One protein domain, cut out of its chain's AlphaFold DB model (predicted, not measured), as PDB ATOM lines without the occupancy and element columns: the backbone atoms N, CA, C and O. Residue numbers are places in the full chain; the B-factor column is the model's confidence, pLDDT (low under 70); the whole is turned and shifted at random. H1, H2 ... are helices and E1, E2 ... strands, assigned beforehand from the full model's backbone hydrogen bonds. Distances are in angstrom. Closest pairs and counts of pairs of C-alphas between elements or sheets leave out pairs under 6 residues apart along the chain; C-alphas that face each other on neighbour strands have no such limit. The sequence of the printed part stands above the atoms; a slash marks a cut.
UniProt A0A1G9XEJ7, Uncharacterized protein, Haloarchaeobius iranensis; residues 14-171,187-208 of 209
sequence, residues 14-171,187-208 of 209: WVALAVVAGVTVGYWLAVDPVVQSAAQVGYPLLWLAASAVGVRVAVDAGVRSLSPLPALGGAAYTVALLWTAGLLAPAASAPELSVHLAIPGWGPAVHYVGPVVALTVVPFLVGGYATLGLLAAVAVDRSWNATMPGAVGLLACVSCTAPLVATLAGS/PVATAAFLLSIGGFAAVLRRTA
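AT A GLANCE: This is residues 14 to 171 and 187 to 208 of the 209 residues of an uncharacterized protein of Haloarchaeobius iranensis (UniProt A0A1G9XEJ7). Three helices, H2, H4 and H6, run the same way side by side as a bundle, with H3 packed on H4 as well and H5 folding back from the far end of H4. A small four-stranded sheet sits at one end of this helical body, beyond the last residues of H3 and the first of H4, and H1 lies apart from the other named elements. The printed part has 180 residues with six named helices and four named strands, in the order H1 H2 H3 E1 E2 E3 E4 H4 H5 H6; the sheet runs E1 - E4 - E3 - E2, all antiparallel. The class is mixed, helices and strands; the whole is compact, with a radius of gyration of the C-alphas of 17.7 A and spans of 53 by 40 by 30 A.

HOW THE PARTS SIT: H1, residues 14 to 30, touches no helix and is not on the sheet. H2, residues 39 to 60, is apart from H1. H3, residues 68 to 84, only grazes the sheet, with its residues 79 to 83. E1, residues 88 to 90, is an edge strand. The other edge strand, E2, residues 96 to 101, forms a hairpin with E3, residues 108 to 113, where N 98 and O 111 are 2.8 A apart, within hydrogen-bond range. E3 forms a hairpin with E4, residues 117 to 121, at 176 degrees between directions; N 112 and O 119 are within hydrogen-bond range at 2.8 A. E2, E3 and E4 make a meander, each strand the antiparallel neighbour of the one before. E1 is the antiparallel neighbour of E4, at 162 degrees, with N 89 and O 118 within hydrogen-bond range at 3.0 A; E1 to E4 make a Greek key, a meander of three strands whose last also pairs with the strand before it. H4, residues 123 to 143, is the hub, touching four helices, and only just grazes the sheet, with its residues 123 to 127. H4 touches H2 at a shallow tilt of 28 degrees, the same way; the closest C-alphas, of Ser 51 and Gly 128, are 5.5 A apart. H4 touches H3, opposite ways, at a tilt of 37 degrees, only just steep; the closest C-alphas, of Gly 74 and Gly 133, are 4.2 A apart. H5, residues 149 to 170, forms a helical hairpin with H4; they only just touch, with 3 pairs of C-alphas within 8 A, made by residues 140 to 143 and 150 to 151 alone, the closest being Ser 143 and Ala 151 at 6.7 A. H6, residues 187 to 206, touches H4, with the C-alphas of Ala 139 and Leu 204 closest at 6.1 A, and touches H2, with those of Gly 54 and Ile 197 closest at 6.0 A. H5 and H6 are near each other. In H1, H3, H4 and H6 every O i to N i+4 pair is within hydrogen-bond range; in H2 and in H5 16 of 18 are.

IN THESE COORDINATES: H1 begins at C-alpha 14, (88.938, 127.869, 167.900), and measures 23.5 A from first to last C-alpha. H2 measures 31.0 A, H3 24.3 A, H4 29.7 A, H5 31.1 A and H6 28.5 A. E1 measures 7.2 A, E2 16.3 A, E3 15.4 A and E4 12.7 A. H4 begins at C-alpha 123, (84.380, 118.057, 152.347). H6 ends at C-alpha 206, (114.179, 122.624, 157.062).

THE WHOLE: The two C-alphas farthest apart, of Asp 32 and Thr 147, are 53.9 A apart. Residues 172 to 186 are not printed; C-alphas 171 and 187 are 19.9 A apart across this cut, between H5 and H6. Of the links that are printed whole, none is long. The mean pLDDT of the printed part is 72.9, and it is under 70 in residues 14 to 41, 100 to 108, 144 to 171 and 208.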
ATOM      1  N   TRP A  14      90.159 128.173 167.154       49.84
ATOM      2  CA  TRP A  14      88.938 127.869 167.900       49.84
ATOM      3  C   TRP A  14      87.689 128.086 167.059       49.84
ATOM      4  O   TRP A  14      86.760 127.293 167.152       49.84
ATOM      5  N   VAL A  15      87.684 129.103 166.196       56.75
ATOM      6  CA  VAL A  15      86.594 129.308 165.231       56.75
ATOM      7  C   VAL A  15      86.561 128.161 164.222       56.75
ATOM      8  O   VAL A  15      85.510 127.579 164.000       56.75
ATOM      9  N   ALA A  16      87.711 127.768 163.672       53.31
ATOM     10  CA  ALA A  16      87.815 126.626 162.768       53.31
ATOM     11  C   ALA A  16      87.405 125.314 163.454       53.31
ATOM     12  O   ALA A  16      86.642 124.545 162.880       53.31
ATOM     13  N   LEU A  17      87.848 125.081 164.696       60.94
ATOM     14  CA  LEU A  17      87.441 123.921 165.490       60.94
ATOM     15  C   LEU A  17      85.929 123.921 165.742       60.94
ATOM     16  O   LEU A  17      85.299 122.884 165.589       60.94
ATOM     17  N   ALA A  18      85.343 125.068 166.089       58.75
ATOM     18  CA  ALA A  18      83.913 125.204 166.345       58.75
ATOM     19  C   ALA A  18      83.074 125.051 165.070       58.75
ATOM     20  O   ALA A  18      82.008 124.449 165.123       58.75
ATOM     21  N   VAL A  19      83.556 125.536 163.923       60.47
ATOM     22  CA  VAL A  19      82.908 125.326 162.621       60.47
ATOM     23  C   VAL A  19      82.969 123.853 162.239       60.47
ATOM     24  O   VAL A  19      81.940 123.280 161.902       60.47
ATOM     25  N   VAL A  20      84.134 123.209 162.357       58.91
ATOM     26  CA  VAL A  20      84.273 121.769 162.097       58.91
ATOM     27  C   VAL A  20      83.371 120.979 163.042       58.91
ATOM     28  O   VAL A  20      82.545 120.203 162.577       58.91
ATOM     29  N   ALA A  21      83.450 121.218 164.351       57.19
ATOM     30  CA  ALA A  21      82.626 120.543 165.348       57.19
ATOM     31  C   ALA A  21      81.129 120.790 165.119       57.19
ATOM     32  O   ALA A  21      80.356 119.842 165.147       57.19
ATOM     33  N   GLY A  22      80.723 122.024 164.824       59.59
ATOM     34  CA  GLY A  22      79.333 122.394 164.562       59.59
ATOM     35  C   GLY A  22      78.779 121.760 163.290       59.59
ATOM     36  O   GLY A  22      77.671 121.236 163.309       59.59
ATOM     37  N   VAL A  23      79.564 121.721 162.210       57.00
ATOM     38  CA  VAL A  23      79.203 121.001 160.976       57.00
ATOM     39  C   VAL A  23      79.090 119.499 161.245       57.00
ATOM     40  O   VAL A  23      78.156 118.861 160.769       57.00
ATOM     41  N   THR A  24      79.992 118.940 162.057       52.69
ATOM     42  CA  THR A  24      79.979 117.513 162.413       52.69
ATOM     43  C   THR A  24      78.762 117.165 163.277       52.69
ATOM     44  O   THR A  24      78.053 116.211 162.988       52.69
ATOM     45  N   VAL A  25      78.475 117.957 164.313       56.84
ATOM     46  CA  VAL A  25      77.326 117.759 165.213       56.84
ATOM     47  C   VAL A  25      76.008 117.999 164.481       56.84
ATOM     48  O   VAL A  25      75.091 117.197 164.608       56.84
ATOM     49  N   GLY A  26      75.916 119.058 163.672       59.91
ATOM     50  CA  GLY A  26      74.737 119.336 162.851       59.91
ATOM     51  C   GLY A  26      74.439 118.208 161.862       59.91
ATOM     52  O   GLY A  26      73.282 117.857 161.669       59.91
ATOM     53  N   TYR A  27      75.479 117.585 161.303       48.62
ATOM     54  CA  TYR A  27      75.350 116.397 160.465       48.62
ATOM     55  C   TYR A  27      74.813 115.181 161.238       48.62
ATOM     56  O   TYR A  27      73.884 114.527 160.772       48.62
ATOM     57  N   TRP A  28      75.350 114.915 162.433       50.75
ATOM     58  CA  TRP A  28      74.910 113.814 163.303       50.75
ATOM     59  C   TRP A  28      73.464 113.952 163.782       50.75
ATOM     60  O   TRP A  28      72.783 112.951 163.951       50.75
ATOM     61  N   LEU A  29      72.998 115.178 164.016       59.66
ATOM     62  CA  LEU A  29      71.623 115.432 164.450       59.66
ATOM     63  C   LEU A  29      70.615 115.390 163.293       59.66
ATOM     64  O   LEU A  29      69.422 115.231 163.535       59.66
ATOM     65  N   ALA A  30      71.074 115.560 162.053       57.03
ATOM     66  CA  ALA A  30      70.217 115.601 160.872       57.03
ATOM     67  C   ALA A  30      69.986 114.223 160.225       57.03
ATOM     68  O   ALA A  30      69.125 114.109 159.354       57.03
ATOM     69  N   VAL A  31      70.756 113.194 160.595       50.41
ATOM     70  CA  VAL A  31      70.745 111.882 159.925       50.41
ATOM     71  C   VAL A  31      70.892 110.761 160.959       50.41
ATOM     72  O   VAL A  31      71.626 110.933 161.923       50.41
ATOM     73  N   ASP A  32      70.258 109.605 160.730       50.34
ATOM     74  CA  ASP A  32      70.583 108.321 161.377       50.34
ATOM     75  C   ASP A  32      71.687 107.604 160.564       50.34
ATOM     76  O   ASP A  32      71.381 106.868 159.615       50.34
ATOM     77  N   PRO A  33      72.990 107.833 160.824       50.06
ATOM     78  CA  PRO A  33      74.049 107.237 160.022       50.06
ATOM     79  C   PRO A  33      74.136 105.731 160.282       50.06
ATOM     80  O   PRO A  33      74.496 105.283 161.371       50.06
ATOM     81  N   VAL A  34      73.894 104.925 159.248       49.28
ATOM     82  CA  VAL A  34      74.188 103.489 159.301       49.28
ATOM     83  C   VAL A  34      75.704 103.294 159.154       49.28
ATOM     84  O   VAL A  34      76.249 103.219 158.048       49.28
ATOM     85  N   VAL A  35      76.408 103.263 160.286       53.66
ATOM     86  CA  VAL A  35      77.855 103.013 160.356       53.66
ATOM     87  C   VAL A  35      78.112 101.521 160.136       53.66
ATOM     88  O   VAL A  35      77.785 100.701 160.987       53.66
ATOM     89  N   GLN A  36      78.704 101.163 158.995       55.59
ATOM     90  CA  GLN A  36      78.983  99.764 158.639       55.59
ATOM     91  C   GLN A  36      80.370  99.309 159.127       55.59
ATOM     92  O   GLN A  36      80.627  98.115 159.245       55.59
ATOM     93  N   SER A  37      81.291 100.241 159.423       63.19
ATOM     94  CA  SER A  37      82.626  99.930 159.957       63.19
ATOM     95  C   SER A  37      83.294 101.124 160.661       63.19
ATOM     96  O   SER A  37      82.977 102.281 160.393       63.19
ATOM     97  N   ALA A  38      84.278 100.858 161.529       63.97
ATOM     98  CA  ALA A  38      85.072 101.907 162.184       63.97
ATOM     99  C   ALA A  38      85.990 102.669 161.205       63.97
ATOM    100  O   ALA A  38      86.230 103.864 161.372       63.97
ATOM    101  N   ALA A  39      86.480 102.005 160.153       65.50
ATOM    102  CA  ALA A  39      87.366 102.606 159.151       65.50
ATOM    103  C   ALA A  39      86.669 103.710 158.338       65.50
ATOM    104  O   ALA A  39      87.262 104.739 158.018       65.50
ATOM    105  N   GLN A  40      85.380 103.515 158.078       64.38
ATOM    106  CA  GLN A  40      84.484 104.461 157.420       64.38
ATOM    107  C   GLN A  40      84.383 105.805 158.162       64.38
ATOM    108  O   GLN A  40      84.209 106.836 157.522       64.38
ATOM    109  N   VAL A  41      84.585 105.799 159.482       68.44
ATOM    110  CA  VAL A  41      84.678 106.988 160.347       68.44
ATOM    111  C   VAL A  41      86.115 107.479 160.507       68.44
ATOM    112  O   VAL A  41      86.384 108.680 160.483       68.44
ATOM    113  N   GLY A  42      87.056 106.547 160.650       77.38
ATOM    114  CA  GLY A  42      88.453 106.861 160.916       77.38
ATOM    115  C   GLY A  42      89.125 107.641 159.787       77.38
ATOM    116  O   GLY A  42      89.825 108.611 160.066       77.38
ATOM    117  N   TYR A  43      88.906 107.264 158.522       75.38
ATOM    118  CA  TYR A  43      89.615 107.887 157.399       75.38
ATOM    119  C   TYR A  43      89.273 109.371 157.188       75.38
ATOM    120  O   TYR A  43      90.213 110.165 157.107       75.38
ATOM    121  N   PRO A  44      87.994 109.798 157.145       76.12
ATOM    122  CA  PRO A  44      87.660 111.217 157.005       76.12
ATOM    123  C   PRO A  44      88.197 112.066 158.161       76.12
ATOM    124  O   PRO A  44      88.769 113.130 157.930       76.12
ATOM    125  N   LEU A  45      88.079 111.577 159.401       82.19
ATOM    126  CA  LEU A  45      88.615 112.265 160.578       82.19
ATOM    127  C   LEU A  45      90.139 112.390 160.516       82.19
ATOM    128  O   LEU A  45      90.682 113.453 160.813       82.19
ATOM    129  N   LEU A  46      90.826 111.331 160.092       85.94
ATOM    130  CA  LEU A  46      92.273 111.324 159.916       85.94
ATOM    131  C   LEU A  46      92.715 112.310 158.831       85.94
ATOM    132  O   LEU A  46      93.682 113.043 159.030       85.94
ATOM    133  N   TRP A  47      91.973 112.386 157.723       84.12
ATOM    134  CA  TRP A  47      92.196 113.374 156.669       84.12
ATOM    135  C   TRP A  47      92.032 114.800 157.181       84.12
ATOM    136  O   TRP A  47      92.914 115.630 156.972       84.12
ATOM    137  N   LEU A  48      90.942 115.089 157.890       84.94
ATOM    138  CA  LEU A  48      90.696 116.411 158.463       84.94
ATOM    139  C   LEU A  48      91.749 116.787 159.513       84.94
ATOM    140  O   LEU A  48      92.258 117.908 159.493       84.94
ATOM    141  N   ALA A  49      92.130 115.856 160.390       86.75
ATOM    142  CA  ALA A  49      93.161 116.075 161.400       86.75
ATOM    143  C   ALA A  49      94.527 116.362 160.763       86.75
ATOM    144  O   ALA A  49      95.176 117.353 161.103       86.75
ATOM    145  N   ALA A  50      94.947 115.546 159.793       88.31
ATOM    146  CA  ALA A  50      96.195 115.762 159.069       88.31
ATOM    147  C   ALA A  50      96.157 117.044 158.220       88.31
ATOM    148  O   ALA A  50      97.161 117.750 158.146       88.31
ATOM    149  N   SER A  51      94.997 117.406 157.666       86.69
ATOM    150  CA  SER A  51      94.805 118.677 156.960       86.69
ATOM    151  C   SER A  51      94.971 119.865 157.909       86.69
ATOM    152  O   SER A  51      95.694 120.808 157.608       86.69
ATOM    153  N   ALA A  52      94.386 119.801 159.108       87.88
ATOM    154  CA  ALA A  52      94.564 120.830 160.129       87.88
ATOM    155  C   ALA A  52      96.036 120.971 160.553       87.88
ATOM    156  O   ALA A  52      96.516 122.091 160.733       87.88
ATOM    157  N   VAL A  53      96.770 119.858 160.677       90.50
ATOM    158  CA  VAL A  53      98.223 119.878 160.914       90.50
ATOM    159  C   VAL A  53      98.960 120.526 159.739       90.50
ATOM    160  O   VAL A  53      99.788 121.404 159.964       90.50
ATOM    161  N   GLY A  54      98.633 120.157 158.499       87.75
ATOM    162  CA  GLY A  54      99.221 120.743 157.293       87.75
ATOM    163  C   GLY A  54      98.990 122.251 157.187       87.75
ATOM    164  O   GLY A  54      99.923 123.008 156.943       87.75
ATOM    165  N   VAL A  55      97.773 122.720 157.468       89.38
ATOM    166  CA  VAL A  55      97.456 124.155 157.489       89.38
ATOM    167  C   VAL A  55      98.258 124.882 158.567       89.38
ATOM    168  O   VAL A  55      98.789 125.956 158.296       89.38
ATOM    169  N   ARG A  56      98.402 124.308 159.771       90.62
ATOM    170  CA  ARG A  56      99.254 124.898 160.822       90.62
ATOM    171  C   ARG A  56     100.702 125.019 160.360       90.62
ATOM    172  O   ARG A  56     101.270 126.096 160.457       90.62
ATOM    173  N   VAL A  57     101.248 123.957 159.767       88.25
ATOM    174  CA  VAL A  57     102.596 123.964 159.183       88.25
ATOM    175  C   VAL A  57     102.746 125.065 158.129       88.25
ATOM    176  O   VAL A  57     103.744 125.777 158.141       88.25
ATOM    177  N   ALA A  58     101.765 125.244 157.241       87.19
ATOM    178  CA  ALA A  58     101.786 126.310 156.239       87.19
ATOM    179  C   ALA A  58     101.730 127.714 156.874       87.19
ATOM    180  O   ALA A  58     102.414 128.632 156.421       87.19
ATOM    181  N   VAL A  59     100.933 127.889 157.933       89.06
ATOM    182  CA  VAL A  59     100.842 129.151 158.684       89.06
ATOM    183  C   VAL A  59     102.157 129.485 159.380       89.06
ATOM    184  O   VAL A  59     102.620 130.618 159.250       89.06
ATOM    185  N   ASP A  60     102.768 128.515 160.059       88.75
ATOM    186  CA  ASP A  60     104.062 128.675 160.734       88.75
ATOM    187  C   ASP A  60     105.176 128.955 159.719       88.75
ATOM    188  O   ASP A  60     106.027 129.818 159.923       88.75
ATOM    189  N   ALA A  61     105.099 128.310 158.553       86.56
ATOM    190  CA  ALA A  61     105.920 128.612 157.391       86.56
ATOM    191  C   ALA A  61     105.455 129.871 156.637       86.56
ATOM    192  O   ALA A  61     105.820 130.047 155.487       86.56
ATOM    193  N   GLY A  62     104.670 130.762 157.248       87.62
ATOM    194  CA  GLY A  62     104.381 132.116 156.775       87.62
ATOM    195  C   GLY A  62     103.577 132.234 155.477       87.62
ATOM    196  O   GLY A  62     103.832 133.141 154.690       87.62
ATOM    197  N   VAL A  63     102.546 131.408 155.283       85.62
ATOM    198  CA  VAL A  63     101.579 131.516 154.165       85.62
ATOM    199  C   VAL A  63     100.988 132.923 153.952       85.62
ATOM    200  O   VAL A  63     100.542 133.261 152.863       85.62
ATOM    201  N   ARG A  64     100.985 133.775 154.984       85.19
ATOM    202  CA  ARG A  64     100.491 135.161 154.896       85.19
ATOM    203  C   ARG A  64     101.354 136.062 154.012       85.19
ATOM    204  O   ARG A  64     100.864 137.093 153.570       85.19
ATOM    205  N   SER A  65     102.612 135.690 153.784       86.19
ATOM    206  CA  SER A  65     103.536 136.391 152.891       86.19
ATOM    207  C   SER A  65     103.731 135.651 151.562       86.19
ATOM    208  O   SER A  65     104.731 135.884 150.894       86.19
ATOM    209  N   LEU A  66     102.835 134.716 151.222       85.62
ATOM    210  CA  LEU A  66     102.944 133.886 150.026       85.62
ATOM    211  C   LEU A  66     102.807 134.741 148.763       85.62
ATOM    212  O   LEU A  66     101.816 135.455 148.588       85.62
ATOM    213  N   SER A  67     103.781 134.628 147.863       89.62
ATOM    214  CA  SER A  67     103.743 135.322 146.579       89.62
ATOM    215  C   SER A  67     102.595 134.793 145.695       89.62
ATOM    216  O   SER A  67     102.263 133.603 145.749       89.62
ATOM    217  N   PRO A  68     101.991 135.624 144.822       87.44
ATOM    218  CA  PRO A  68     100.840 135.213 144.013       87.44
ATOM    219  C   PRO A  68     101.177 134.097 143.015       87.44
ATOM    220  O   PRO A  68     100.327 133.264 142.711       87.44
ATOM    221  N   LEU A  69     102.415 134.042 142.519       88.00
ATOM    222  CA  LEU A  69     102.827 133.054 141.522       88.00
ATOM    223  C   LEU A  69     102.881 131.615 142.095       88.00
ATOM    224  O   LEU A  69     102.214 130.742 141.540       88.00
ATOM    225  N   PRO A  70     103.561 131.335 143.226       86.12
ATOM    226  CA  PRO A  70     103.437 130.054 143.926       86.12
ATOM    227  C   PRO A  70     102.004 129.724 144.359       86.12
ATOM    228  O   PRO A  70     101.599 128.564 144.274       86.12
ATOM    229  N   ALA A  71     101.212 130.724 144.771       83.62
ATOM    230  CA  ALA A  71      99.804 130.521 145.116       83.62
ATOM    231  C   ALA A  71      98.985 130.000 143.921       83.62
ATOM    232  O   ALA A  71      98.222 129.043 144.071       83.62
ATOM    233  N   LEU A  72      99.191 130.564 142.724       84.94
ATOM    234  CA  LEU A  72      98.596 130.060 141.480       84.94
ATOM    235  C   LEU A  72      99.050 128.628 141.173       84.94
ATOM    236  O   LEU A  72      98.226 127.799 140.795       84.94
ATOM    237  N   GLY A  73     100.330 128.315 141.388       82.69
ATOM    238  CA  GLY A  73     100.856 126.955 141.237       82.69
ATOM    239  C   GLY A  73     100.168 125.942 142.160       82.69
ATOM    240  O   GLY A  73      99.749 124.877 141.709       82.69
ATOM    241  N   GLY A  74      99.976 126.284 143.438       79.69
ATOM    242  CA  GLY A  74      99.246 125.434 144.387       79.69
ATOM    243  C   GLY A  74      97.758 125.294 144.063       79.69
ATOM    244  O   GLY A  74      97.191 124.208 144.214       79.69
ATOM    245  N   ALA A  75      97.125 126.359 143.567       84.19
ATOM    246  CA  ALA A  75      95.748 126.302 143.083       84.19
ATOM    247  C   ALA A  75      95.625 125.359 141.876       84.19
ATOM    248  O   ALA A  75      94.764 124.479 141.872       84.19
ATOM    249  N   ALA A  76      96.534 125.467 140.902       84.69
ATOM    250  CA  ALA A  76      96.590 124.567 139.752       84.69
ATOM    251  C   ALA A  76      96.820 123.108 140.178       84.69
ATOM    252  O   ALA A  76      96.147 122.206 139.679       84.69
ATOM    253  N   TYR A  77      97.703 122.869 141.155       80.12
ATOM    254  CA  TYR A  77      97.920 121.535 141.717       80.12
ATOM    255  C   TYR A  77      96.659 120.979 142.396       80.12
ATOM    256  O   TYR A  77      96.301 119.824 142.180       80.12
ATOM    257  N   THR A  78      95.929 121.811 143.145       82.88
ATOM    258  CA  THR A  78      94.646 121.421 143.754       82.88
ATOM    259  C   THR A  78      93.629 121.019 142.691       82.88
ATOM    260  O   THR A  78      92.985 119.981 142.817       82.88
ATOM    261  N   VAL A  79      93.506 121.806 141.619       85.31
ATOM    262  CA  VAL A  79      92.609 121.498 140.496       85.31
ATOM    263  C   VAL A  79      92.993 120.173 139.837       85.31
ATOM    264  O   VAL A  79      92.117 119.350 139.585       85.31
ATOM    265  N   ALA A  80      94.287 119.918 139.626       81.50
ATOM    266  CA  ALA A  80      94.767 118.651 139.075       81.50
ATOM    267  C   ALA A  80      94.433 117.452 139.985       81.50
ATOM    268  O   ALA A  80      94.026 116.397 139.496       81.50
ATOM    269  N   LEU A  81      94.548 117.610 141.308       79.62
ATOM    270  CA  LEU A  81      94.149 116.580 142.273       79.62
ATOM    271  C   LEU A  81      92.639 116.322 142.239       79.62
ATOM    272  O   LEU A  81      92.221 115.171 142.175       79.62
ATOM    273  N   LEU A  82      91.818 117.375 142.224       79.38
ATOM    274  CA  LEU A  82      90.362 117.240 142.126       79.38
ATOM    275  C   LEU A  82      89.945 116.554 140.823       79.38
ATOM    276  O   LEU A  82      89.064 115.699 140.836       79.38
ATOM    277  N   TRP A  83      90.604 116.894 139.717       79.19
ATOM    278  CA  TRP A  83      90.360 116.278 138.418       79.19
ATOM    279  C   TRP A  83      90.717 114.793 138.399       79.19
ATOM    280  O   TRP A  83      89.904 113.952 138.030       79.19
ATOM    281  N   THR A  84      91.929 114.450 138.838       75.69
ATOM    282  CA  THR A  84      92.405 113.055 138.856       75.69
ATOM    283  C   THR A  84      91.649 112.181 139.855       75.69
ATOM    284  O   THR A  84      91.491 110.988 139.615       75.69
ATOM    285  N   ALA A  85      91.127 112.766 140.934       71.75
ATOM    286  CA  ALA A  85      90.239 112.090 141.873       71.75
ATOM    287  C   ALA A  85      88.792 111.938 141.355       71.75
ATOM    288  O   ALA A  85      87.972 111.322 142.031       71.75
ATOM    289  N   GLY A  86      88.461 112.503 140.186       74.12
ATOM    290  CA  GLY A  86      87.113 112.477 139.610       74.12
ATOM    291  C   GLY A  86      86.115 113.410 140.304       74.12
ATOM    292  O   GLY A  86      84.917 113.316 140.057       74.12
ATOM    293  N   LEU A  87      86.586 114.311 141.174       74.94
ATOM    294  CA  LEU A  87      85.751 115.319 141.832       74.94
ATOM    295  C   LEU A  87      85.470 116.508 140.913       74.94
ATOM    296  O   LEU A  87      84.495 117.215 141.133       74.94
ATOM    297  N   LEU A  88      86.308 116.735 139.904       80.56
ATOM    298  CA  LEU A  88      86.107 117.739 138.868       80.56
ATOM    299  C   LEU A  88      86.174 117.053 137.503       80.56
ATOM    300  O   LEU A  88      87.140 116.353 137.217       80.56
ATOM    301  N   ALA A  89      85.171 117.267 136.660       82.81
ATOM    302  CA  ALA A  89      85.116 116.680 135.325       82.81
ATOM    303  C   ALA A  89      84.466 117.646 134.324       82.81
ATOM    304  O   ALA A  89      83.717 118.535 134.738       82.81
ATOM    305  N   PRO A  90      84.701 117.493 133.009       82.06
ATOM    306  CA  PRO A  90      83.888 118.157 131.999       82.06
ATOM    307  C   PRO A  90      82.435 117.708 132.110       82.06
ATOM    308  O   PRO A  90      82.157 116.536 132.361       82.06
ATOM    309  N   ALA A  91      81.515 118.625 131.850       84.88
ATOM    310  CA  ALA A  91      80.101 118.327 131.698       84.88
ATOM    311  C   ALA A  91      79.508 119.147 130.555       84.88
ATOM    312  O   ALA A  91      80.068 120.160 130.149       84.88
ATOM    313  N   ALA A  92      78.374 118.691 130.038       83.94
ATOM    314  CA  ALA A  92      77.611 119.379 129.005       83.94
ATOM    315  C   ALA A  92      76.113 119.161 129.254       83.94
ATOM    316  O   ALA A  92      75.394 118.640 128.403       83.94
ATOM    317  N   SER A  93      75.656 119.490 130.463       81.06
ATOM    318  CA  SER A  93      74.254 119.350 130.866       81.06
ATOM    319  C   SER A  93      73.651 120.695 131.266       81.06
ATOM    320  O   SER A  93      74.352 121.691 131.461       81.06
ATOM    321  N   ALA A  94      72.328 120.725 131.427       84.19
ATOM    322  CA  ALA A  94      71.684 121.832 132.121       84.19
ATOM    323  C   ALA A  94      72.214 121.934 133.572       84.19
ATOM    324  O   ALA A  94      72.568 120.899 134.145       84.19
ATOM    325  N   PRO A  95      72.280 123.149 134.160       89.19
ATOM    326  CA  PRO A  95      72.689 123.336 135.545       89.19
ATOM    327  C   PRO A  95      71.791 122.556 136.506       89.19
ATOM    328  O   PRO A  95      70.591 122.809 136.581       89.19
ATOM    329  N   GLU A  96      72.387 121.654 137.271       87.69
ATOM    330  CA  GLU A  96      71.727 120.854 138.292       87.69
ATOM    331  C   GLU A  96      72.576 120.871 139.565       87.69
ATOM    332  O   GLU A  96      73.799 120.721 139.521       87.69
ATOM    333  N   LEU A  97      71.924 121.084 140.706       86.81
ATOM    334  CA  LEU A  97      72.545 120.987 142.020       86.81
ATOM    335  C   LEU A  97      71.815 119.906 142.805       86.81
ATOM    336  O   LEU A  97      70.647 120.072 143.157       86.81
ATOM    337  N   SER A  98      72.517 118.824 143.107       80.19
ATOM    338  CA  SER A  98      72.017 117.740 143.933       80.19
ATOM    339  C   SER A  98      72.874 117.599 145.186       80.19
ATOM    340  O   SER A  98      74.081 117.844 145.200       80.19
ATOM    341  N   VAL A  99      72.236 117.235 146.293       76.44
ATOM    342  CA  VAL A  99      72.926 116.965 147.554       76.44
ATOM    343  C   VAL A  99      72.658 115.517 147.903       76.44
ATOM    344  O   VAL A  99      71.528 115.138 148.202       76.44
ATOM    345  N   HIS A 100      73.703 114.699 147.842       69.44
ATOM    346  CA  HIS A 100      73.623 113.283 148.154       69.44
ATOM    347  C   HIS A 100      74.267 113.031 149.507       69.44
ATOM    348  O   HIS A 100      75.430 113.353 149.732       69.44
ATOM    349  N   LEU A 101      73.531 112.415 150.420       62.69
ATOM    350  CA  LEU A 101      74.115 111.896 151.649       62.69
ATOM    351  C   LEU A 101      74.775 110.564 151.292       62.69
ATOM    352  O   LEU A 101      74.123 109.524 151.237       62.69
ATOM    353  N   ALA A 102      76.059 110.617 150.937       54.66
ATOM    354  CA  ALA A 102      76.770 109.447 150.450       54.66
ATOM    355  C   ALA A 102      76.992 108.437 151.586       54.66
ATOM    356  O   ALA A 102      77.536 108.758 152.648       54.66
ATOM    357  N   ILE A 103      76.594 107.190 151.328       40.69
ATOM    358  CA  ILE A 103      77.009 106.003 152.081       40.69
ATOM    359  C   ILE A 103      78.535 105.944 151.913       40.69
ATOM    360  O   ILE A 103      79.005 105.702 150.805       40.69
ATOM    361  N   PRO A 104      79.314 106.278 152.956       50.31
ATOM    362  CA  PRO A 104      79.205 105.609 154.234       50.31
ATOM    363  C   PRO A 104      79.136 106.633 155.408       50.31
ATOM    364  O   PRO A 104      79.785 106.489 156.439       50.31
ATOM    365  N   GLY A 105      78.323 107.688 155.280       53.31
ATOM    366  CA  GLY A 105      77.891 108.504 156.427       53.31
ATOM    367  C   GLY A 105      78.835 109.631 156.873       53.31
ATOM    368  O   GLY A 105      78.889 109.919 158.063       53.31
ATOM    369  N   TRP A 106      79.582 110.270 155.958       55.47
ATOM    370  CA  TRP A 106      80.524 111.365 156.295       55.47
ATOM    371  C   TRP A 106      80.337 112.673 155.521       55.47
ATOM    372  O   TRP A 106      81.220 113.531 155.505       55.47
ATOM    373  N   GLY A 107      79.159 112.876 154.935       58.34
ATOM    374  CA  GLY A 107      78.702 114.224 154.619       58.34
ATOM    375  C   GLY A 107      77.760 114.320 153.426       58.34
ATOM    376  O   GLY A 107      77.678 113.390 152.619       58.34
ATOM    377  N   PRO A 108      77.063 115.462 153.297       61.16
ATOM    378  CA  PRO A 108      76.449 115.842 152.038       61.16
ATOM    379  C   PRO A 108      77.555 115.952 150.983       61.16
ATOM    380  O   PRO A 108      78.374 116.869 151.014       61.16
ATOM    381  N   ALA A 109      77.601 114.994 150.066       70.62
ATOM    382  CA  ALA A 109      78.286 115.153 148.802       70.62
ATOM    383  C   ALA A 109      77.433 116.110 147.969       70.62
ATOM    384  O   ALA A 109      76.354 115.750 147.490       70.62
ATOM    385  N   VAL A 110      77.883 117.357 147.868       79.88
ATOM    386  CA  VAL A 110      77.225 118.340 147.008       79.88
ATOM    387  C   VAL A 110      77.726 118.091 145.600       79.88
ATOM    388  O   VAL A 110      78.921 118.204 145.338       79.88
ATOM    389  N   HIS A 111      76.826 117.723 144.710       83.19
ATOM    390  CA  HIS A 111      77.124 117.467 143.319       83.19
ATOM    391  C   HIS A 111      76.500 118.579 142.485       83.19
ATOM    392  O   HIS A 111      75.298 118.825 142.522       83.19
ATOM    393  N   TYR A 112      77.346 119.291 141.763       85.56
ATOM    394  CA  TYR A 112      76.938 120.305 140.812       85.56
ATOM    395  C   TYR A 112      77.279 119.810 139.416       85.56
ATOM    396  O   TYR A 112      78.411 119.402 139.171       85.56
ATOM    397  N   VAL A 113      76.329 119.876 138.492       87.19
ATOM    398  CA  VAL A 113      76.573 119.640 137.069       87.19
ATOM    399  C   VAL A 113      76.168 120.889 136.322       87.19
ATOM    400  O   VAL A 113      75.076 121.403 136.522       87.19
ATOM    401  N   GLY A 114      77.060 121.409 135.494       87.94
ATOM    402  CA  GLY A 114      76.822 122.595 134.692       87.94
ATOM    403  C   GLY A 114      77.056 122.355 133.201       87.94
ATOM    404  O   GLY A 114      77.390 121.249 132.771       87.94
ATOM    405  N   PRO A 115      76.961 123.427 132.402       87.00
ATOM    406  CA  PRO A 115      77.118 123.354 130.951       87.00
ATOM    407  C   PRO A 115      78.556 123.082 130.493       87.00
ATOM    408  O   PRO A 115      78.767 122.829 129.312       87.00
ATOM    409  N   VAL A 116      79.538 123.180 131.398       88.00
ATOM    410  CA  VAL A 116      80.970 123.003 131.087       88.00
ATOM    411  C   VAL A 116      81.662 122.054 132.066       88.00
ATOM    412  O   VAL A 116      82.581 121.333 131.682       88.00
ATOM    413  N   VAL A 117      81.249 122.043 133.338       89.06
ATOM    414  CA  VAL A 117      81.923 121.290 134.403       89.06
ATOM    415  C   VAL A 117      80.929 120.608 135.336       89.06
ATOM    416  O   VAL A 117      79.870 121.159 135.631       89.06
ATOM    417  N   ALA A 118      81.306 119.431 135.823       85.19
ATOM    418  CA  ALA A 118      80.721 118.771 136.979       85.19
ATOM    419  C   ALA A 118      81.696 118.865 138.156       85.19
ATOM    420  O   ALA A 118      82.902 118.674 137.990       85.19
ATOM    421  N   LEU A 119      81.170 119.153 139.343       85.44
ATOM    422  CA  LEU A 119      81.919 119.260 140.585       85.44
ATOM    423  C   LEU A 119      81.227 118.443 141.676       85.44
ATOM    424  O   LEU A 119      80.092 118.724 142.048       85.44
ATOM    425  N   THR A 120      81.952 117.484 142.242       80.56
ATOM    426  CA  THR A 120      81.549 116.736 143.432       80.56
ATOM    427  C   THR A 120      82.337 117.244 144.631       80.56
ATOM    428  O   THR A 120      83.545 117.039 144.739       80.56
ATOM    429  N   VAL A 121      81.658 117.900 145.564       80.19
ATOM    430  CA  VAL A 121      82.255 118.402 146.798       80.19
ATOM    431  C   VAL A 121      82.037 117.384 147.905       80.19
ATOM    432  O   VAL A 121      80.962 117.295 148.496       80.19
ATOM    433  N   VAL A 122      83.100 116.644 148.212       79.75
ATOM    434  CA  VAL A 122      83.207 115.829 149.427       79.75
ATOM    435  C   VAL A 122      84.138 116.563 150.398       79.75
ATOM    436  O   VAL A 122      85.334 116.665 150.108       79.75
ATOM    437  N   PRO A 123      83.644 117.081 151.539       76.94
ATOM    438  CA  PRO A 123      84.380 118.057 152.347       76.94
ATOM    439  C   PRO A 123      85.799 117.640 152.748       76.94
ATOM    440  O   PRO A 123      86.727 118.437 152.627       76.94
ATOM    441  N   PHE A 124      85.996 116.392 153.189       73.69
ATOM    442  CA  PHE A 124      87.318 115.932 153.623       73.69
ATOM    443  C   PHE A 124      88.295 115.741 152.452       73.69
ATOM    444  O   PHE A 124      89.469 116.067 152.600       73.69
ATOM    445  N   LEU A 125      87.822 115.278 151.286       78.81
ATOM    446  CA  LEU A 125      88.654 115.130 150.084       78.81
ATOM    447  C   LEU A 125      89.070 116.500 149.556       78.81
ATOM    448  O   LEU A 125      90.254 116.758 149.363       78.81
ATOM    449  N   VAL A 126      88.100 117.404 149.391       81.31
ATOM    450  CA  VAL A 126      88.360 118.770 148.921       81.31
ATOM    451  C   VAL A 126      89.288 119.499 149.891       81.31
ATOM    452  O   VAL A 126      90.268 120.101 149.459       81.31
ATOM    453  N   GLY A 127      89.042 119.391 151.201       84.19
ATOM    454  CA  GLY A 127      89.896 119.982 152.231       84.19
ATOM    455  C   GLY A 127      91.320 119.420 152.234       84.19
ATOM    456  O   GLY A 127      92.282 120.186 152.318       84.19
ATOM    457  N   GLY A 128      91.480 118.103 152.087       82.12
ATOM    458  CA  GLY A 128      92.800 117.476 152.026       82.12
ATOM    459  C   GLY A 128      93.583 117.865 150.777       82.12
ATOM    460  O   GLY A 128      94.732 118.295 150.885       82.12
ATOM    461  N   TYR A 129      92.966 117.804 149.595       84.81
ATOM    462  CA  TYR A 129      93.632 118.204 148.353       84.81
ATOM    463  C   TYR A 129      93.971 119.697 148.327       84.81
ATOM    464  O   TYR A 129      95.076 120.058 147.922       84.81
ATOM    465  N   ALA A 130      93.088 120.558 148.840       87.88
ATOM    466  CA  ALA A 130      93.387 121.979 149.008       87.88
ATOM    467  C   ALA A 130      94.555 122.212 149.979       87.88
ATOM    468  O   ALA A 130      95.396 123.078 149.740       87.88
ATOM    469  N   THR A 131      94.662 121.411 151.045       88.31
ATOM    470  CA  THR A 131      95.796 121.485 151.979       88.31
ATOM    471  C   THR A 131      97.110 121.086 151.307       88.31
ATOM    472  O   THR A 131      98.129 121.739 151.530       88.31
ATOM    473  N   LEU A 132      97.108 120.058 150.453       86.69
ATOM    474  CA  LEU A 132      98.290 119.694 149.666       86.69
ATOM    475  C   LEU A 132      98.682 120.800 148.678       86.69
ATOM    476  O   LEU A 132      99.860 121.133 148.581       86.69
ATOM    477  N   GLY A 133      97.706 121.417 148.007       82.31
ATOM    478  CA  GLY A 133      97.902 122.617 147.185       82.31
ATOM    479  C   GLY A 133      98.562 123.763 147.938       82.31
ATOM    480  O   GLY A 133      99.544 124.341 147.471       82.31
ATOM    481  N   LEU A 134      98.051 124.057 149.132       87.00
ATOM    482  CA  LEU A 134      98.578 125.095 150.010       87.00
ATOM    483  C   LEU A 134     100.027 124.815 150.419       87.00
ATOM    484  O   LEU A 134     100.887 125.685 150.307       87.00
ATOM    485  N   LEU A 135     100.304 123.595 150.882       87.19
ATOM    486  CA  LEU A 135     101.642 123.178 151.293       87.19
ATOM    487  C   LEU A 135     102.633 123.206 150.129       87.19
ATOM    488  O   LEU A 135     103.759 123.660 150.315       87.19
ATOM    489  N   ALA A 136     102.211 122.783 148.936       87.94
ATOM    490  CA  ALA A 136     103.018 122.872 147.728       87.94
ATOM    491  C   ALA A 136     103.345 124.329 147.376       87.94
ATOM    492  O   ALA A 136     104.507 124.643 147.135       87.94
ATOM    493  N   ALA A 137     102.357 125.230 147.413       85.62
ATOM    494  CA  ALA A 137     102.579 126.651 147.150       85.62
ATOM    495  C   ALA A 137     103.604 127.259 148.115       85.62
ATOM    496  O   ALA A 137     104.558 127.901 147.677       85.62
ATOM    497  N   VAL A 138     103.439 127.018 149.420       90.75
ATOM    498  CA  VAL A 138     104.370 127.526 150.439       90.75
ATOM    499  C   VAL A 138     105.750 126.888 150.278       90.75
ATOM    500  O   VAL A 138     106.756 127.584 150.355       90.75
ATOM    501  N   ALA A 139     105.833 125.586 149.993       87.81
ATOM    502  CA  ALA A 139     107.112 124.916 149.770       87.81
ATOM    503  C   ALA A 139     107.855 125.487 148.556       87.81
ATOM    504  O   ALA A 139     109.057 125.724 148.649       87.81
ATOM    505  N   VAL A 140     107.157 125.765 147.452       86.50
ATOM    506  CA  VAL A 140     107.760 126.399 146.271       86.50
ATOM    507  C   VAL A 140     108.268 127.798 146.612       86.50
ATOM    508  O   VAL A 140     109.447 128.067 146.390       86.50
ATOM    509  N   ASP A 141     107.430 128.642 147.221       88.06
ATOM    510  CA  ASP A 141     107.780 130.016 147.615       88.06
ATOM    511  C   ASP A 141     109.024 130.065 148.517       88.06
ATOM    512  O   ASP A 141     109.895 130.911 148.334       88.06
ATOM    513  N   ARG A 142     109.172 129.104 149.439       83.75
ATOM    514  CA  ARG A 142     110.334 129.032 150.344       83.75
ATOM    515  C   ARG A 142     111.553 128.345 149.749       83.75
ATOM    516  O   ARG A 142     112.676 128.729 150.063       83.75
ATOM    517  N   SER A 143     111.354 127.370 148.868       74.12
ATOM    518  CA  SER A 143     112.453 126.690 148.177       74.12
ATOM    519  C   SER A 143     113.143 127.570 147.137       74.12
ATOM    520  O   SER A 143     114.308 127.347 146.846       74.12
ATOM    521  N   TRP A 144     112.488 128.606 146.611       61.16
ATOM    522  CA  TRP A 144     113.149 129.547 145.700       61.16
ATOM    523  C   TRP A 144     114.254 130.372 146.383       61.16
ATOM    524  O   TRP A 144     115.174 130.825 145.705       61.16
ATOM    525  N   ASN A 145     114.231 130.481 147.718       53.12
ATOM    526  CA  ASN A 145     115.262 131.167 148.504       53.12
ATOM    527  C   ASN A 145     116.329 130.224 149.098       53.12
ATOM    528  O   ASN A 145     117.320 130.709 149.641       53.12
ATOM    529  N   ALA A 146     116.158 128.900 149.006       48.47
ATOM    530  CA  ALA A 146     117.055 127.902 149.591       48.47
ATOM    531  C   ALA A 146     117.534 126.912 148.516       48.47
ATOM    532  O   ALA A 146     116.750 126.405 147.727       48.47
ATOM    533  N   THR A 147     118.838 126.645 148.464       46.94
ATOM    534  CA  THR A 147     119.549 125.939 147.384       46.94
ATOM    535  C   THR A 147     118.775 124.742 146.782       46.94
ATOM    536  O   THR A 147     118.291 123.857 147.490       46.94
ATOM    537  N   MET A 148     118.698 124.716 145.443       50.75
ATOM    538  CA  MET A 148     117.831 123.889 144.580       50.75
ATOM    539  C   MET A 148     117.831 122.334 144.681       50.75
ATOM    540  O   MET A 148     116.884 121.749 144.148       50.75
ATOM    541  N   PRO A 149     118.776 121.594 145.304       50.16
ATOM    542  CA  PRO A 149     118.761 120.123 145.219       50.16
ATOM    543  C   PRO A 149     117.550 119.442 145.885       50.16
ATOM    544  O   PRO A 149     117.133 118.365 145.460       50.16
ATOM    545  N   GLY A 150     116.959 120.061 146.913       51.16
ATOM    546  CA  GLY A 150     115.849 119.466 147.672       51.16
ATOM    547  C   GLY A 150     114.520 119.429 146.912       51.16
ATOM    548  O   GLY A 150     113.796 118.436 146.986       51.16
ATOM    549  N   ALA A 151     114.216 120.475 146.138       54.03
ATOM    550  CA  ALA A 151     112.974 120.577 145.368       54.03
ATOM    551  C   ALA A 151     112.930 119.565 144.212       54.03
ATOM    552  O   ALA A 151     111.897 118.938 143.971       54.03
ATOM    553  N   VAL A 152     114.074 119.335 143.557       54.72
ATOM    554  CA  VAL A 152     114.216 118.352 142.471       54.72
ATOM    555  C   VAL A 152     114.042 116.919 142.991       54.72
ATOM    556  O   VAL A 152     113.393 116.112 142.333       54.72
ATOM    557  N   GLY A 153     114.525 116.608 144.200       54.62
ATOM    558  CA  GLY A 153     114.330 115.295 144.830       54.62
ATOM    559  C   GLY A 153     112.872 114.982 145.205       54.62
ATOM    560  O   GLY A 153     112.446 113.833 145.127       54.62
ATOM    561  N   LEU A 154     112.076 115.995 145.559       57.66
ATOM    562  CA  LEU A 154     110.645 115.842 145.867       57.66
ATOM    563  C   LEU A 154     109.793 115.722 144.609       57.66
ATOM    564  O   LEU A 154     108.914 114.866 144.555       57.66
ATOM    565  N   LEU A 155     110.088 116.534 143.589       52.22
ATOM    566  CA  LEU A 155     109.506 116.374 142.258       52.22
ATOM    567  C   LEU A 155     109.832 114.995 141.694       52.22
ATOM    568  O   LEU A 155     108.936 114.365 141.147       52.22
ATOM    569  N   ALA A 156     111.050 114.489 141.897       57.97
ATOM    570  CA  ALA A 156     111.410 113.125 141.541       57.97
ATOM    571  C   ALA A 156     110.602 112.098 142.349       57.97
ATOM    572  O   ALA A 156     110.010 111.223 141.746       57.97
ATOM    573  N   CYS A 157     110.475 112.222 143.674       56.91
ATOM    574  CA  CYS A 157     109.735 111.255 144.499       56.91
ATOM    575  C   CYS A 157     108.224 111.214 144.171       56.91
ATOM    576  O   CYS A 157     107.652 110.139 143.997       56.91
ATOM    577  N   VAL A 158     107.595 112.381 143.977       55.44
ATOM    578  CA  VAL A 158     106.187 112.504 143.554       55.44
ATOM    579  C   VAL A 158     106.003 112.040 142.104       55.44
ATOM    580  O   VAL A 158     105.036 111.339 141.801       55.44
ATOM    581  N   SER A 159     106.963 112.340 141.222       56.38
ATOM    582  CA  SER A 159     106.998 111.832 139.843       56.38
ATOM    583  C   SER A 159     107.440 110.372 139.740       56.38
ATOM    584  O   SER A 159     107.293 109.798 138.674       56.38
ATOM    585  N   CYS A 160     107.958 109.738 140.793       47.34
ATOM    586  CA  CYS A 160     108.175 108.291 140.844       47.34
ATOM    587  C   CYS A 160     106.876 107.575 141.230       47.34
ATOM    588  O   CYS A 160     106.606 106.480 140.743       47.34
ATOM    589  N   THR A 161     106.028 108.209 142.044       56.59
ATOM    590  CA  THR A 161     104.690 107.700 142.372       56.59
ATOM    591  C   THR A 161     103.641 107.995 141.300       56.59
ATOM    592  O   THR A 161     102.756 107.175 141.090       56.59
ATOM    593  N   ALA A 162     103.732 109.114 140.575       55.31
ATOM    594  CA  ALA A 162     102.736 109.490 139.567       55.31
ATOM    595  C   ALA A 162     102.613 108.496 138.386       55.31
ATOM    596  O   ALA A 162     101.483 108.197 138.017       55.31
ATOM    597  N   PRO A 163     103.692 107.907 137.829       48.34
ATOM    598  CA  PRO A 163     103.626 106.853 136.818       48.34
ATOM    599  C   PRO A 163     103.064 105.550 137.375       48.34
ATOM    600  O   PRO A 163     102.344 104.855 136.673       48.34
ATOM    601  N   LEU A 164     103.337 105.226 138.640       52.44
ATOM    602  CA  LEU A 164     102.734 104.079 139.327       52.44
ATOM    603  C   LEU A 164     101.220 104.270 139.507       52.44
ATOM    604  O   LEU A 164     100.440 103.361 139.247       52.44
ATOM    605  N   VAL A 165     100.789 105.480 139.862       53.03
ATOM    606  CA  VAL A 165      99.368 105.843 139.953       53.03
ATOM    607  C   VAL A 165      98.723 105.907 138.566       53.03
ATOM    608  O   VAL A 165      97.607 105.433 138.403       53.03
ATOM    609  N   ALA A 166      99.420 106.415 137.549       51.69
ATOM    610  CA  ALA A 166      98.927 106.504 136.176       51.69
ATOM    611  C   ALA A 166      98.878 105.144 135.463       51.69
ATOM    612  O   ALA A 166      97.993 104.926 134.647       51.69
ATOM    613  N   THR A 167      99.783 104.212 135.771       51.41
ATOM    614  CA  THR A 167      99.743 102.835 135.242       51.41
ATOM    615  C   THR A 167      98.634 102.022 135.903       51.41
ATOM    616  O   THR A 167      97.903 101.322 135.207       51.41
ATOM    617  N   LEU A 168      98.418 102.191 137.213       48.06
ATOM    618  CA  LEU A 168      97.270 101.602 137.907       48.06
ATOM    619  C   LEU A 168      95.941 102.214 137.427       48.06
ATOM    620  O   LEU A 168      95.015 101.470 137.112       48.06
ATOM    621  N   ALA A 169      95.863 103.539 137.274       47.09
ATOM    622  CA  ALA A 169      94.678 104.238 136.769       47.09
ATOM    623  C   ALA A 169      94.426 104.002 135.268       47.09
ATOM    624  O   ALA A 169      93.281 103.933 134.838       47.09
ATOM    625  N   GLY A 170      95.477 103.839 134.462       43.03
ATOM    626  CA  GLY A 170      95.380 103.552 133.027       43.03
ATOM    627  C   GLY A 170      94.975 102.109 132.726       43.03
ATOM    628  O   GLY A 170      94.345 101.853 131.703       43.03
ATOM    629  N   SER A 171      95.279 101.167 133.627       40.75
ATOM    630  CA  SER A 171      94.831  99.771 133.513       40.75
ATOM    631  C   SER A 171      93.362  99.553 133.902       40.75
ATOM    632  O   SER A 171      92.800  98.494 133.625       40.75
ATOM    633  N   PRO A 187      92.984 102.623 152.414       70.69
ATOM    634  CA  PRO A 187      94.224 102.675 153.189       70.69
ATOM    635  C   PRO A 187      95.398 103.204 152.365       70.69
ATOM    636  O   PRO A 187      96.174 104.010 152.872       70.69
ATOM    637  N   VAL A 188      95.501 102.818 151.089       71.44
ATOM    638  CA  VAL A 188      96.582 103.274 150.199       71.44
ATOM    639  C   VAL A 188      96.477 104.775 149.932       71.44
ATOM    640  O   VAL A 188      97.458 105.497 150.108       71.44
ATOM    641  N   ALA A 189      95.285 105.270 149.582       72.12
ATOM    642  CA  ALA A 189      95.058 106.699 149.367       72.12
ATOM    643  C   ALA A 189      95.337 107.522 150.636       72.12
ATOM    644  O   ALA A 189      95.957 108.584 150.576       72.12
ATOM    645  N   THR A 190      94.929 107.011 151.800       78.50
ATOM    646  CA  THR A 190      95.197 107.658 153.089       78.50
ATOM    647  C   THR A 190      96.684 107.671 153.415       78.50
ATOM    648  O   THR A 190      97.206 108.711 153.808       78.50
ATOM    649  N   ALA A 191      97.391 106.556 153.225       79.88
ATOM    650  CA  ALA A 191      98.830 106.496 153.444       79.88
ATOM    651  C   ALA A 191      99.567 107.497 152.542       79.88
ATOM    652  O   ALA A 191     100.384 108.271 153.034       79.88
ATOM    653  N   ALA A 192      99.222 107.553 151.252       81.50
ATOM    654  CA  ALA A 192      99.800 108.509 150.310       81.50
ATOM    655  C   ALA A 192      99.542 109.966 150.729       81.50
ATOM    656  O   ALA A 192     100.458 110.793 150.710       81.50
ATOM    657  N   PHE A 193      98.320 110.276 151.169       82.56
ATOM    658  CA  PHE A 193      97.970 111.597 151.686       82.56
ATOM    659  C   PHE A 193      98.805 111.973 152.919       82.56
ATOM    660  O   PHE A 193      99.438 113.029 152.940       82.56
ATOM    661  N   LEU A 194      98.877 111.091 153.920       87.81
ATOM    662  CA  LEU A 194      99.649 111.327 155.144       87.81
ATOM    663  C   LEU A 194     101.149 111.471 154.874       87.81
ATOM    664  O   LEU A 194     101.789 112.354 155.446       87.81
ATOM    665  N   LEU A 195     101.704 110.647 153.982       84.81
ATOM    666  CA  LEU A 195     103.098 110.751 153.548       84.81
ATOM    667  C   LEU A 195     103.367 112.086 152.855       84.81
ATOM    668  O   LEU A 195     104.397 112.704 153.110       84.81
ATOM    669  N   SER A 196     102.429 112.562 152.037       83.69
ATOM    670  CA  SER A 196     102.541 113.857 151.362       83.69
ATOM    671  C   SER A 196     102.536 115.013 152.365       83.69
ATOM    672  O   SER A 196     103.421 115.867 152.318       83.69
ATOM    673  N   ILE A 197     101.606 115.009 153.330       86.06
ATOM    674  CA  ILE A 197     101.578 115.991 154.428       86.06
ATOM    675  C   ILE A 197     102.896 115.963 155.210       86.06
ATOM    676  O   ILE A 197     103.500 117.012 155.442       86.06
ATOM    677  N   GLY A 198     103.367 114.773 155.592       85.00
ATOM    678  CA  GLY A 198     104.620 114.597 156.328       85.00
ATOM    679  C   GLY A 198     105.842 115.079 155.545       85.00
ATOM    680  O   GLY A 198     106.697 115.764 156.105       85.00
ATOM    681  N   GLY A 199     105.894 114.786 154.244       82.88
ATOM    682  CA  GLY A 199     106.949 115.227 153.338       82.88
ATOM    683  C   GLY A 199     107.020 116.748 153.238       82.88
ATOM    684  O   GLY A 199     108.067 117.330 153.514       82.88
ATOM    685  N   PHE A 200     105.899 117.412 152.941       85.19
ATOM    686  CA  PHE A 200     105.851 118.877 152.909       85.19
ATOM    687  C   PHE A 200     106.201 119.498 154.262       85.19
ATOM    688  O   PHE A 200     106.961 120.466 154.319       85.19
ATOM    689  N   ALA A 201     105.709 118.925 155.363       86.00
ATOM    690  CA  ALA A 201     106.036 119.411 156.697       86.00
ATOM    691  C   ALA A 201     107.528 119.291 157.021       86.00
ATOM    692  O   ALA A 201     108.104 120.216 157.596       86.00
ATOM    693  N   ALA A 202     108.175 118.192 156.631       85.12
ATOM    694  CA  ALA A 202     109.612 118.021 156.805       85.12
ATOM    695  C   ALA A 202     110.412 119.057 156.000       85.12
ATOM    696  O   ALA A 202     111.394 119.597 156.503       85.12
ATOM    697  N   VAL A 203     109.977 119.363 154.778       83.44
ATOM    698  CA  VAL A 203     110.625 120.348 153.898       83.44
ATOM    699  C   VAL A 203     110.526 121.751 154.477       83.44
ATOM    700  O   VAL A 203     111.543 122.419 154.644       83.44
ATOM    701  N   LEU A 204     109.320 122.170 154.855       84.81
ATOM    702  CA  LEU A 204     109.074 123.514 155.374       84.81
ATOM    703  C   LEU A 204     109.789 123.773 156.704       84.81
ATOM    704  O   LEU A 204     110.266 124.880 156.949       84.81
ATOM    705  N   ARG A 205     109.935 122.741 157.542       84.88
ATOM    706  CA  ARG A 205     110.727 122.831 158.777       84.88
ATOM    707  C   ARG A 205     112.218 123.027 158.512       84.88
ATOM    708  O   ARG A 205     112.871 123.703 159.293       84.88
ATOM    709  N   ARG A 206     112.759 122.461 157.427       79.50
ATOM    710  CA  ARG A 206     114.179 122.624 157.062       79.50
ATOM    711  C   ARG A 206     114.490 124.012 156.522       79.50
ATOM    712  O   ARG A 206     115.594 124.482 156.721       79.50
ATOM    713  N   THR A 207     113.533 124.660 155.863       71.25
ATOM    714  CA  THR A 207     113.696 126.027 155.340       71.25
ATOM    715  C   THR A 207     113.523 127.121 156.399       71.25
ATOM    716  O   THR A 207     113.698 128.293 156.088       71.25
ATOM    717  N   ALA A 208     113.113 126.760 157.618       65.56
ATOM    718  CA  ALA A 208     112.930 127.691 158.732       65.56
ATOM    719  C   ALA A 208     114.166 127.804 159.649       65.56
ATOM    720  O   ALA A 208     114.152 128.628 160.563       65.56
TER     721      ALA A 208